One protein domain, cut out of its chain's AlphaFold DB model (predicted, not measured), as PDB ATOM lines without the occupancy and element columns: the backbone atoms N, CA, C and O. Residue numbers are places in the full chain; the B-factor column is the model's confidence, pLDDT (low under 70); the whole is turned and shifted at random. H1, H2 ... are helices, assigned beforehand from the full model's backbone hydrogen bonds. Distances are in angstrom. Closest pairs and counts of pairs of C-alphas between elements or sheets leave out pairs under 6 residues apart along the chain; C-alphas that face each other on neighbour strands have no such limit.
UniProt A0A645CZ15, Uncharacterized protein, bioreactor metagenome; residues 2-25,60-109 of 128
ATOM      1  N   LYS A   2     138.725 152.534 159.289       79.81
ATOM      2  CA  LYS A   2     138.983 152.830 160.721       79.81
ATOM      3  C   LYS A   2     140.301 152.247 161.273       79.81
ATOM      4  O   LYS A   2     140.986 152.926 162.019       79.81
ATOM      5  N   ARG A   3     140.689 151.031 160.864       85.56
ATOM      6  CA  ARG A   3     141.863 150.313 161.408       85.56
ATOM      7  C   ARG A   3     143.192 151.046 161.181       85.56
ATOM      8  O   ARG A   3     143.910 151.286 162.144       85.56
ATOM      9  N   CYS A   4     143.499 151.428 159.939       89.94
ATOM     10  CA  CYS A   4     144.764 152.099 159.613       89.94
ATOM     11  C   CYS A   4     144.870 153.475 160.266       89.94
ATOM     12  O   CYS A   4     145.923 153.810 160.793       89.94
ATOM     13  N   VAL A   5     143.776 154.244 160.290       90.94
ATOM     14  CA  VAL A   5     143.762 155.564 160.933       90.94
ATOM     15  C   VAL A   5     144.003 155.438 162.437       90.94
ATOM     16  O   VAL A   5     144.854 156.145 162.968       90.94
ATOM     17  N   THR A   6     143.326 154.504 163.115       92.62
ATOM     18  CA  THR A   6     143.540 154.256 164.550       92.62
ATOM     19  C   THR A   6     144.983 153.849 164.849       92.62
ATOM     20  O   THR A   6     145.574 154.370 165.792       92.62
ATOM     21  N   LEU A   7     145.572 152.964 164.036       93.31
ATOM     22  CA  LEU A   7     146.975 152.582 164.198       93.31
ATOM     23  C   LEU A   7     147.909 153.781 163.969       93.31
ATOM     24  O   LEU A   7     148.747 154.060 164.820       93.31
ATOM     25  N   ALA A   8     147.729 154.538 162.886       94.56
ATOM     26  CA  ALA A   8     148.552 155.709 162.584       94.56
ATOM     27  C   ALA A   8     148.510 156.758 163.710       94.56
ATOM     28  O   ALA A   8     149.551 157.271 164.115       94.56
ATOM     29  N   GLN A   9     147.327 157.016 164.276       94.19
ATOM     30  CA  GLN A   9     147.136 157.942 165.400       94.19
ATOM     31  C   GLN A   9     147.792 157.463 166.703       94.19
ATOM     32  O   GLN A   9     148.145 158.282 167.547       94.19
ATOM     33  N   SER A  10     147.970 156.150 166.876       95.31
ATOM     34  CA  SER A  10     148.724 155.601 168.012       95.31
ATOM     35  C   SER A  10     150.242 155.768 167.862       95.31
ATOM     36  O   SER A  10     150.952 155.780 168.863       95.31
ATOM     37  N   LEU A  11     150.732 155.929 166.627       94.06
ATOM     38  CA  LEU A  11     152.158 156.022 166.298       94.06
ATOM     39  C   LEU A  11     152.639 157.474 166.163       94.06
ATOM     40  O   LEU A  11     153.796 157.767 166.454       94.06
ATOM     41  N   SER A  12     151.770 158.389 165.728       93.69
ATOM     42  CA  SER A  12     152.107 159.796 165.505       93.69
ATOM     43  C   SER A  12     150.956 160.727 165.880       93.69
ATOM     44  O   SER A  12     149.782 160.415 165.687       93.69
ATOM     45  N   ARG A  13     151.304 161.928 166.361       89.25
ATOM     46  CA  ARG A  13     150.348 163.029 166.586       89.25
ATOM     47  C   ARG A  13     149.995 163.784 165.303       89.25
ATOM     48  O   ARG A  13     148.969 164.454 165.265       89.25
ATOM     49  N   SER A  14     150.840 163.687 164.278       92.06
ATOM     50  CA  SER A  14     150.621 164.287 162.963       92.06
ATOM     51  C   SER A  14     150.368 163.168 161.958       92.06
ATOM     52  O   SER A  14     151.292 162.444 161.584       92.06
ATOM     53  N   VAL A  15     149.102 162.983 161.582       94.00
ATOM     54  CA  VAL A  15     148.657 161.949 160.638       94.00
ATOM     55  C   VAL A  15     147.999 162.630 159.450       94.00
ATOM     56  O   VAL A  15     147.047 163.391 159.617       94.00
ATOM     57  N   ILE A  16     148.484 162.317 158.251       95.00
ATOM     58  CA  ILE A  16     147.876 162.738 156.990       95.00
ATOM     59  C   ILE A  16     147.092 161.547 156.444       95.00
ATOM     60  O   ILE A  16     147.630 160.450 156.306       95.00
ATOM     61  N   VAL A  17     145.810 161.759 156.163       95.25
ATOM     62  CA  VAL A  17     144.935 160.736 155.579       95.25
ATOM     63  C   VAL A  17     144.842 160.968 154.079       95.25
ATOM     64  O   VAL A  17     144.608 162.092 153.642       95.25
ATOM     65  N   ASP A  18     144.983 159.893 153.309       96.81
ATOM     66  CA  ASP A  18     144.856 159.926 151.859       96.81
ATOM     67  C   ASP A  18     143.962 158.787 151.360       96.81
ATOM     68  O   ASP A  18     144.205 157.605 151.613       96.81
ATOM     69  N   GLU A  19     142.906 159.146 150.635       95.62
ATOM     70  CA  GLU A  19     141.925 158.197 150.105       95.62
ATOM     71  C   GLU A  19     142.536 157.248 149.062       95.62
ATOM     72  O   GLU A  19     142.075 156.118 148.894       95.62
ATOM     73  N   ARG A  20     143.617 157.657 148.388       97.62
ATOM     74  CA  ARG A  20     144.260 156.878 147.319       97.62
ATOM     75  C   ARG A  20     145.029 155.665 147.817       97.62
ATOM     76  O   ARG A  20     145.404 154.839 146.988       97.62
ATOM     77  N   ILE A  21     145.230 155.530 149.127       97.06
ATOM     78  CA  ILE A  21     145.842 154.358 149.772       97.06
ATOM     79  C   ILE A  21     144.839 153.582 150.638       97.06
ATOM     80  O   ILE A  21     145.227 152.833 151.538       97.06
ATOM     81  N   ARG A  22     143.534 153.744 150.386       96.31
ATOM     82  CA  ARG A  22     142.510 152.836 150.924       96.31
ATOM     83  C   ARG A  22     142.607 151.472 150.258       96.31
ATOM     84  O   ARG A  22     143.086 151.384 149.135       96.31
ATOM     85  N   GLU A  23     142.169 150.425 150.949       96.19
ATOM     86  CA  GLU A  23     142.160 149.078 150.370       96.19
ATOM     87  C   GLU A  23     141.309 149.016 149.096       96.19
ATOM     88  O   GLU A  23     140.484 149.903 148.866       96.19
ATOM     89  N   PHE A  24     141.570 147.998 148.277       96.62
ATOM     90  CA  PHE A  24     140.805 147.662 147.083       96.62
ATOM     91  C   PHE A  24     139.292 147.754 147.319       96.62
ATOM     92  O   PHE A  24     138.784 147.206 148.298       96.62
ATOM     93  N   ASP A  25     138.591 148.440 146.419       97.12
ATOM     94  CA  ASP A  25     137.140 148.612 146.477       97.12
ATOM     95  C   ASP A  25     136.415 147.472 145.749       97.12
ATOM     96  O   ASP A  25     136.384 147.420 144.511       97.12
ATOM     97  N   SER A  60     138.995 147.915 139.395       97.88
ATOM     98  CA  SER A  60     139.903 146.864 138.919       97.88
ATOM     99  C   SER A  60     141.284 147.064 139.531       97.88
ATOM    100  O   SER A  60     141.621 148.163 139.983       97.88
ATOM    101  N   PHE A  61     142.148 146.048 139.498       97.75
ATOM    102  CA  PHE A  61     143.497 146.210 140.055       97.75
ATOM    103  C   PHE A  61     144.287 147.307 139.325       97.75
ATOM    104  O   PHE A  61     145.008 148.085 139.947       97.75
ATOM    105  N   ARG A  62     144.079 147.466 138.011       97.94
ATOM    106  CA  ARG A  62     144.662 148.573 137.240       97.94
ATOM    107  C   ARG A  62     144.170 149.947 137.708       97.94
ATOM    108  O   ARG A  62     144.939 150.907 137.674       97.94
ATOM    109  N   MET A  63     142.907 150.080 138.121       98.38
ATOM    110  CA  MET A  63     142.400 151.325 138.720       98.38
ATOM    111  C   MET A  63     143.112 151.628 140.041       98.38
ATOM    112  O   MET A  63     143.576 152.760 140.215       98.38
ATOM    113  N   MET A  64     143.287 150.612 140.890       98.25
ATOM    114  CA  MET A  64     144.016 150.734 142.150       98.25
ATOM    115  C   MET A  64     145.473 151.162 141.924       98.25
ATOM    116  O   MET A  64     145.921 152.150 142.505       98.25
ATOM    117  N   LEU A  65     146.194 150.506 141.010       98.19
ATOM    118  CA  LEU A  65     147.573 150.877 140.663       98.19
ATOM    119  C   LEU A  65     147.682 152.349 140.241       98.19
ATOM    120  O   LEU A  65     148.582 153.053 140.688       98.19
ATOM    121  N   ARG A  66     146.733 152.855 139.443       98.25
ATOM    122  CA  ARG A  66     146.742 154.264 139.015       98.25
ATOM    123  C   ARG A  66     146.570 155.246 140.169       98.25
ATOM    124  O   ARG A  66     147.197 156.303 140.152       98.25
ATOM    125  N   ARG A  67     145.694 154.967 141.143       98.31
ATOM    126  CA  ARG A  67     145.537 155.872 142.299       98.31
ATOM    127  C   ARG A  67     146.746 155.808 143.231       98.31
ATOM    128  O   ARG A  67     147.145 156.856 143.735       98.31
ATOM    129  N   VAL A  68     147.367 154.637 143.381       98.12
ATOM    130  CA  VAL A  68     148.597 154.472 144.169       98.12
ATOM    131  C   VAL A  68     149.781 155.180 143.507       98.12
ATOM    132  O   VAL A  68     150.498 155.904 144.186       98.12
ATOM    133  N   ASP A  69     149.943 155.085 142.187       97.31
ATOM    134  CA  ASP A  69     150.997 155.817 141.471       97.31
ATOM    135  C   ASP A  69     150.845 157.342 141.619       97.31
ATOM    136  O   ASP A  69     151.805 158.051 141.923       97.31
ATOM    137  N   LYS A  70     149.609 157.856 141.536       97.94
ATOM    138  CA  LYS A  70     149.329 159.274 141.824       97.94
ATOM    139  C   LYS A  70     149.692 159.675 143.254       97.94
ATOM    140  O   LYS A  70     150.087 160.817 143.467       97.94
ATOM    141  N   PHE A  71     149.492 158.787 144.226       97.69
ATOM    142  CA  PHE A  71     149.907 159.017 145.609       97.69
ATOM    143  C   PHE A  71     151.436 159.064 145.719       97.69
ATOM    144  O   PHE A  71     151.970 160.028 146.259       97.69
ATOM    145  N   LEU A  72     152.140 158.098 145.120       95.19
ATOM    146  CA  LEU A  72     153.607 158.060 145.093       95.19
ATOM    147  C   LEU A  72     154.215 159.309 144.450       95.19
ATOM    148  O   LEU A  72     155.190 159.850 144.963       95.19
ATOM    149  N   GLY A  73     153.620 159.800 143.361       94.31
ATOM    150  CA  GLY A  73     154.053 161.028 142.688       94.31
ATOM    151  C   GLY A  73     153.861 162.313 143.503       94.31
ATOM    152  O   GLY A  73     154.364 163.354 143.096       94.31
ATOM    153  N   GLN A  74     153.140 162.258 144.626       94.62
ATOM    154  CA  GLN A  74     152.930 163.389 145.538       94.62
ATOM    155  C   GLN A  74     153.623 163.215 146.891       94.62
ATOM    156  O   GLN A  74     153.488 164.084 147.754       94.62
ATOM    157  N   LEU A  75     154.361 162.119 147.090       92.94
ATOM    158  CA  LEU A  75     155.217 161.995 148.261       92.94
ATOM    159  C   LEU A  75     156.318 163.064 148.213       92.94
ATOM    160  O   LEU A  75     156.835 163.350 147.127       92.94
ATOM    161  N   PRO A  76     156.686 163.652 149.365       91.06
ATOM    162  CA  PRO A  76     157.761 164.629 149.420       91.06
ATOM    163  C   PRO A  76     159.068 164.016 148.913       91.06
ATOM    164  O   PRO A  76     159.348 162.834 149.128       91.06
ATOM    165  N   ASP A  77     159.869 164.838 148.243       89.19
ATOM    166  CA  ASP A  77     161.245 164.484 147.922       89.19
ATOM    167  C   ASP A  77     162.110 164.812 149.139       89.19
ATOM    168  O   ASP A  77     162.355 165.977 149.450       89.19
ATOM    169  N   THR A  78     162.445 163.780 149.907       89.81
ATOM    170  CA  THR A  78     163.154 163.883 151.183       89.81
ATOM    171  C   THR A  78     164.057 162.669 151.369       89.81
ATOM    172  O   THR A  78     163.732 161.578 150.899       89.81
ATOM    173  N   ASP A  79     165.167 162.867 152.079       88.50
ATOM    174  CA  ASP A  79     166.055 161.793 152.542       88.50
ATOM    175  C   ASP A  79     165.545 161.150 153.852       88.50
ATOM    176  O   ASP A  79     166.142 160.206 154.370       88.50
ATOM    177  N   GLU A  80     164.446 161.663 154.419       91.75
ATOM    178  CA  GLU A  80     163.801 161.093 155.603       91.75
ATOM    179  C   GLU A  80     162.899 159.894 155.268       91.75
ATOM    180  O   GLU A  80     162.306 159.789 154.194       91.75
ATOM    181  N   ASN A  81     162.724 159.005 156.249       93.31
ATOM    182  CA  ASN A  81     161.816 157.869 156.124       93.31
ATOM    183  C   ASN A  81     160.348 158.309 156.211       93.31
ATOM    184  O   ASN A  81     159.943 159.000 157.147       93.31
ATOM    185  N   ILE A  82     159.523 157.812 155.288       94.44
ATOM    186  CA  ILE A  82     158.071 158.023 155.289       94.44
ATOM    187  C   ILE A  82     157.383 156.758 155.804       94.44
ATOM    188  O   ILE A  82     157.487 155.692 155.200       94.44
ATOM    189  N   LEU A  83     156.628 156.877 156.899       95.69
ATOM    190  CA  LEU A  83     155.778 155.795 157.393       95.69
ATOM    191  C   LEU A  83     154.396 155.857 156.733       95.69
ATOM    192  O   LEU A  83     153.653 156.821 156.918       95.69
ATOM    193  N   ILE A  84     154.024 154.792 156.023       96.62
ATOM    194  CA  ILE A  84     152.698 154.633 155.419       96.62
ATOM    195  C   ILE A  84     151.982 153.469 156.102       96.62
ATOM    196  O   ILE A  84     152.464 152.340 156.096       96.62
ATOM    197  N   VAL A  85     150.800 153.732 156.663       96.94
ATOM    198  CA  VAL A  85     149.952 152.704 157.282       96.94
ATOM    199  C   VAL A  85     148.793 152.383 156.343       96.94
ATOM    200  O   VAL A  85     147.899 153.206 156.145       96.94
ATOM    201  N   THR A  86     148.789 151.181 155.768       97.00
ATOM    202  CA  THR A  86     147.784 150.765 154.778       97.00
ATOM    203  C   THR A  86     147.467 149.264 154.883       97.00
ATOM    204  O   THR A  86     147.628 148.672 155.949       97.00
ATOM    205  N   HIS A  87     146.930 148.673 153.819       96.25
ATOM    206  CA  HIS A  87     146.455 147.300 153.739       96.25
ATOM    207  C   HIS A  87     147.228 146.516 152.668       96.25
ATOM    208  O   HIS A  87     148.018 147.075 151.904       96.25
ATOM    209  N   ALA A  88     146.995 145.208 152.609       95.75
ATOM    210  CA  ALA A  88     147.808 144.302 151.814       95.75
ATOM    211  C   ALA A  88     147.685 144.547 150.299       95.75
ATOM    212  O   ALA A  88     148.674 144.384 149.588       95.75
ATOM    213  N   GLY A  89     146.520 144.961 149.783       95.94
ATOM    214  CA  GLY A  89     146.384 145.302 148.360       95.94
ATOM    215  C   GLY A  89     147.247 146.503 147.959       95.94
ATOM    216  O   GLY A  89     147.899 146.480 146.914       95.94
ATOM    217  N   ILE A  90     147.340 147.514 148.825       97.56
ATOM    218  CA  ILE A  90     148.171 148.704 148.585       97.56
ATOM    219  C   ILE A  90     149.660 148.411 148.728       97.56
ATOM    220  O   ILE A  90     150.450 148.898 147.924       97.56
ATOM    221  N   ILE A  91     150.049 147.577 149.691       96.94
ATOM    222  CA  ILE A  91     151.439 147.119 149.824       96.94
ATOM    223  C   ILE A  91     151.896 146.436 148.528       96.94
ATOM    224  O   ILE A  91     152.948 146.774 147.995       96.94
ATOM    225  N   ARG A  92     151.071 145.548 147.959       96.62
ATOM    226  CA  ARG A  92     151.366 144.902 146.668       96.62
ATOM    227  C   ARG A  92     151.489 145.903 145.525       96.62
ATOM    228  O   ARG A  92     152.375 145.765 144.689       96.62
ATOM    229  N   ALA A  93     150.643 146.933 145.504       97.12
ATOM    230  CA  ALA A  93     150.776 148.015 144.533       97.12
ATOM    231  C   ALA A  93     152.114 148.761 144.674       97.12
ATOM    232  O   ALA A  93     152.714 149.096 143.657       97.12
ATOM    233  N   PHE A  94     152.616 148.984 145.894       96.44
ATOM    234  CA  PHE A  94     153.944 149.570 146.093       96.44
ATOM    235  C   PHE A  94     155.073 148.667 145.591       96.44
ATOM    236  O   PHE A  94     155.956 149.166 144.900       96.44
ATOM    237  N   LEU A  95     155.016 147.357 145.856       95.50
ATOM    238  CA  LEU A  95     156.008 146.403 145.339       95.50
ATOM    239  C   LEU A  95     156.073 146.432 143.803       95.50
ATOM    240  O   LEU A  95     157.153 146.492 143.227       95.50
ATOM    241  N   ILE A  96     154.918 146.482 143.133       95.88
ATOM    242  CA  ILE A  96     154.847 146.564 141.664       95.88
ATOM    243  C   ILE A  96     155.401 147.896 141.144       95.88
ATOM    244  O   ILE A  96     156.136 147.926 140.162       95.88
ATOM    245  N   LEU A  97     155.020 149.015 141.766       95.06
ATOM    246  CA  LEU A  97     155.328 150.354 141.254       95.06
ATOM    247  C   LEU A  97     156.744 150.845 141.599       95.06
ATOM    248  O   LEU A  97     157.193 151.818 140.994       95.06
ATOM    249  N   ILE A  98     157.410 150.236 142.587       93.44
ATOM    250  CA  ILE A  98     158.717 150.690 143.095       93.44
ATOM    251  C   ILE A  98     159.803 149.618 142.942       93.44
ATOM    252  O   ILE A  98     160.925 149.951 142.569       93.44
ATOM    253  N   GLU A  99     159.483 148.349 143.200       90.44
ATOM    254  CA  GLU A  99     160.460 147.249 143.240       90.44
ATOM    255  C   GLU A  99     160.458 146.385 141.967       90.44
ATOM    256  O   GLU A  99     161.074 145.323 141.941       90.44
ATOM    257  N   ASP A 100     159.796 146.843 140.898       88.69
ATOM    258  CA  ASP A 100     159.709 146.168 139.594       88.69
ATOM    259  C   ASP A 100     159.040 144.776 139.638       88.69
ATOM    260  O   ASP A 100     159.220 143.967 138.725       88.69
ATOM    261  N   TYR A 101     158.230 144.491 140.669       95.50
ATOM    262  CA  TYR A 101     157.504 143.222 140.770       95.50
ATOM    263  C   TYR A 101     156.478 143.102 139.640       95.50
ATOM    264  O   TYR A 101     155.704 144.024 139.357       95.50
ATOM    265  N   THR A 102     156.386 141.918 139.046       96.69
ATOM    266  CA  THR A 102     155.215 141.540 138.257       96.69
ATOM    267  C   THR A 102     153.986 141.416 139.161       96.69
ATOM    268  O   THR A 102     154.078 141.253 140.380       96.69
ATOM    269  N   ILE A 103     152.793 141.455 138.558       94.56
ATOM    270  CA  ILE A 103     151.541 141.257 139.303       94.56
ATOM    271  C   ILE A 103     151.571 139.909 140.039       94.56
ATOM    272  O   ILE A 103     151.275 139.867 141.226       94.56
ATOM    273  N   ASN A 104     151.983 138.831 139.369       95.00
ATOM    274  CA  ASN A 104     152.007 137.499 139.977       95.00
ATOM    275  C   ASN A 104     152.947 137.444 141.187       95.00
ATOM    276  O   ASN A 104     152.515 137.026 142.254       95.00
ATOM    277  N   GLU A 105     154.174 137.962 141.067       96.69
ATOM    278  CA  GLU A 105     155.126 138.002 142.188       96.69
ATOM    279  C   GLU A 105     154.563 138.767 143.392       96.69
ATOM    280  O   GLU A 105     154.675 138.315 144.531       96.69
ATOM    281  N   ALA A 106     153.900 139.903 143.159       95.56
ATOM    282  CA  ALA A 106     153.305 140.683 144.239       95.56
ATOM    283  C   ALA A 106     152.152 139.941 144.937       95.56
ATOM    284  O   ALA A 106     151.993 140.047 146.154       95.56
ATOM    285  N   PHE A 107     151.340 139.181 144.197       93.19
ATOM    286  CA  PHE A 107     150.258 138.382 144.779       93.19
ATOM    287  C   PHE A 107     150.757 137.113 145.481       93.19
ATOM    288  O   PHE A 107     150.188 136.757 146.514       93.19
ATOM    289  N   ASP A 108     151.839 136.504 144.993       94.62
ATOM    290  CA  ASP A 108     152.490 135.344 145.616       94.62
ATOM    291  C   ASP A 108     153.299 135.723 146.865       94.62
ATOM    292  O   ASP A 108     153.557 134.877 147.724       94.62
ATOM    293  N   THR A 109     153.659 137.001 147.009       92.94
ATOM    294  CA  THR A 109     154.350 137.517 148.194       92.94
ATOM    295  C   THR A 109     153.394 137.567 149.396       92.94
ATOM    296  O   THR A 109     152.379 138.285 149.367       92.94
TER     297      THR A 109
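AT A GLANCE: This is residues 2 to 25 and 60 to 109 of the 128 residues of an uncharacterized protein of bioreactor metagenome (UniProt A0A645CZ15). Start from the longest helix, H2: H3 crosses it steeply and H4 sits on H3 away from H2, a cluster of three helices at one end of the domain, while H1 lies by itself toward the other end. Between H1 and the cluster run stretches with no named element, residues 12 to 25 and 83 to 87, and residues 73 to 82 stick out as a free loop. The printed part has 74 residues with four named helices, H1, H2, H3 and H4 in chain order, and no named strand; the class is all helix, with 39 of the 74 residues in helices. The whole is compact, with a radius of gyration of the C-alphas of 12.8 A, and spans 37 by 29 by 21 A.

IN THESE COORDINATES: Find C-alpha 61 at (143.497, 146.210, 140.055); from there H2, residues 61 to 72, runs 16.4 A to C-alpha 72. H3, residues 88 to 98, measures 15.4 A from first to last C-alpha and begins at C-alpha 88, at (147.808, 144.302, 151.814). H4, residues 103 to 108, is the shortest at 8.7 A and ends at C-alpha 108, at (152.490, 135.344, 145.616). Go back to Lys 2, whose C-alpha is at (138.983, 152.830, 160.721), for H1, residues 2 to 11, which is 14.7 A long.

HOW THE PARTS SIT: Look first at H2, which touches H3 with residues 64 to 69 alone. Their closest C-alphas, those of Leu 65 and Ala 93, are 5.8 A apart. The two helices run the same way at a steep tilt of 66 degrees. Next, H3 touches H4, and here the closest C-alphas are those of Arg 92 and Ala 106, 5.2 A apart. These two run opposite ways at a steep tilt of 49 degrees. H2 and H4 are apart. H1 touches no helix and is apart from H2, H3 and H4. In H1, H2, H3 and H4 every backbone O i to N i+4 pair is within hydrogen-bond range.

THE WHOLE: The two C-alphas farthest apart in the domain are those of Arg 13 and Asn 104, at 36.9 A. Residues 26 to 59 are not printed; step from C-alpha 25 to C-alpha 60 and you cross a gap of 8.2 A, within the link from H1 to H2. The link from H2 to H3, 15 residues, is long, and within it residues 73 to 82 stand free. The link from H3 to H4, 4 residues, is tight. Without the free residues, the body spans 36 by 20 by 19 A. In the B-factor column the mean pLDDT of the printed part is 94.7, and no printed residue is under 70.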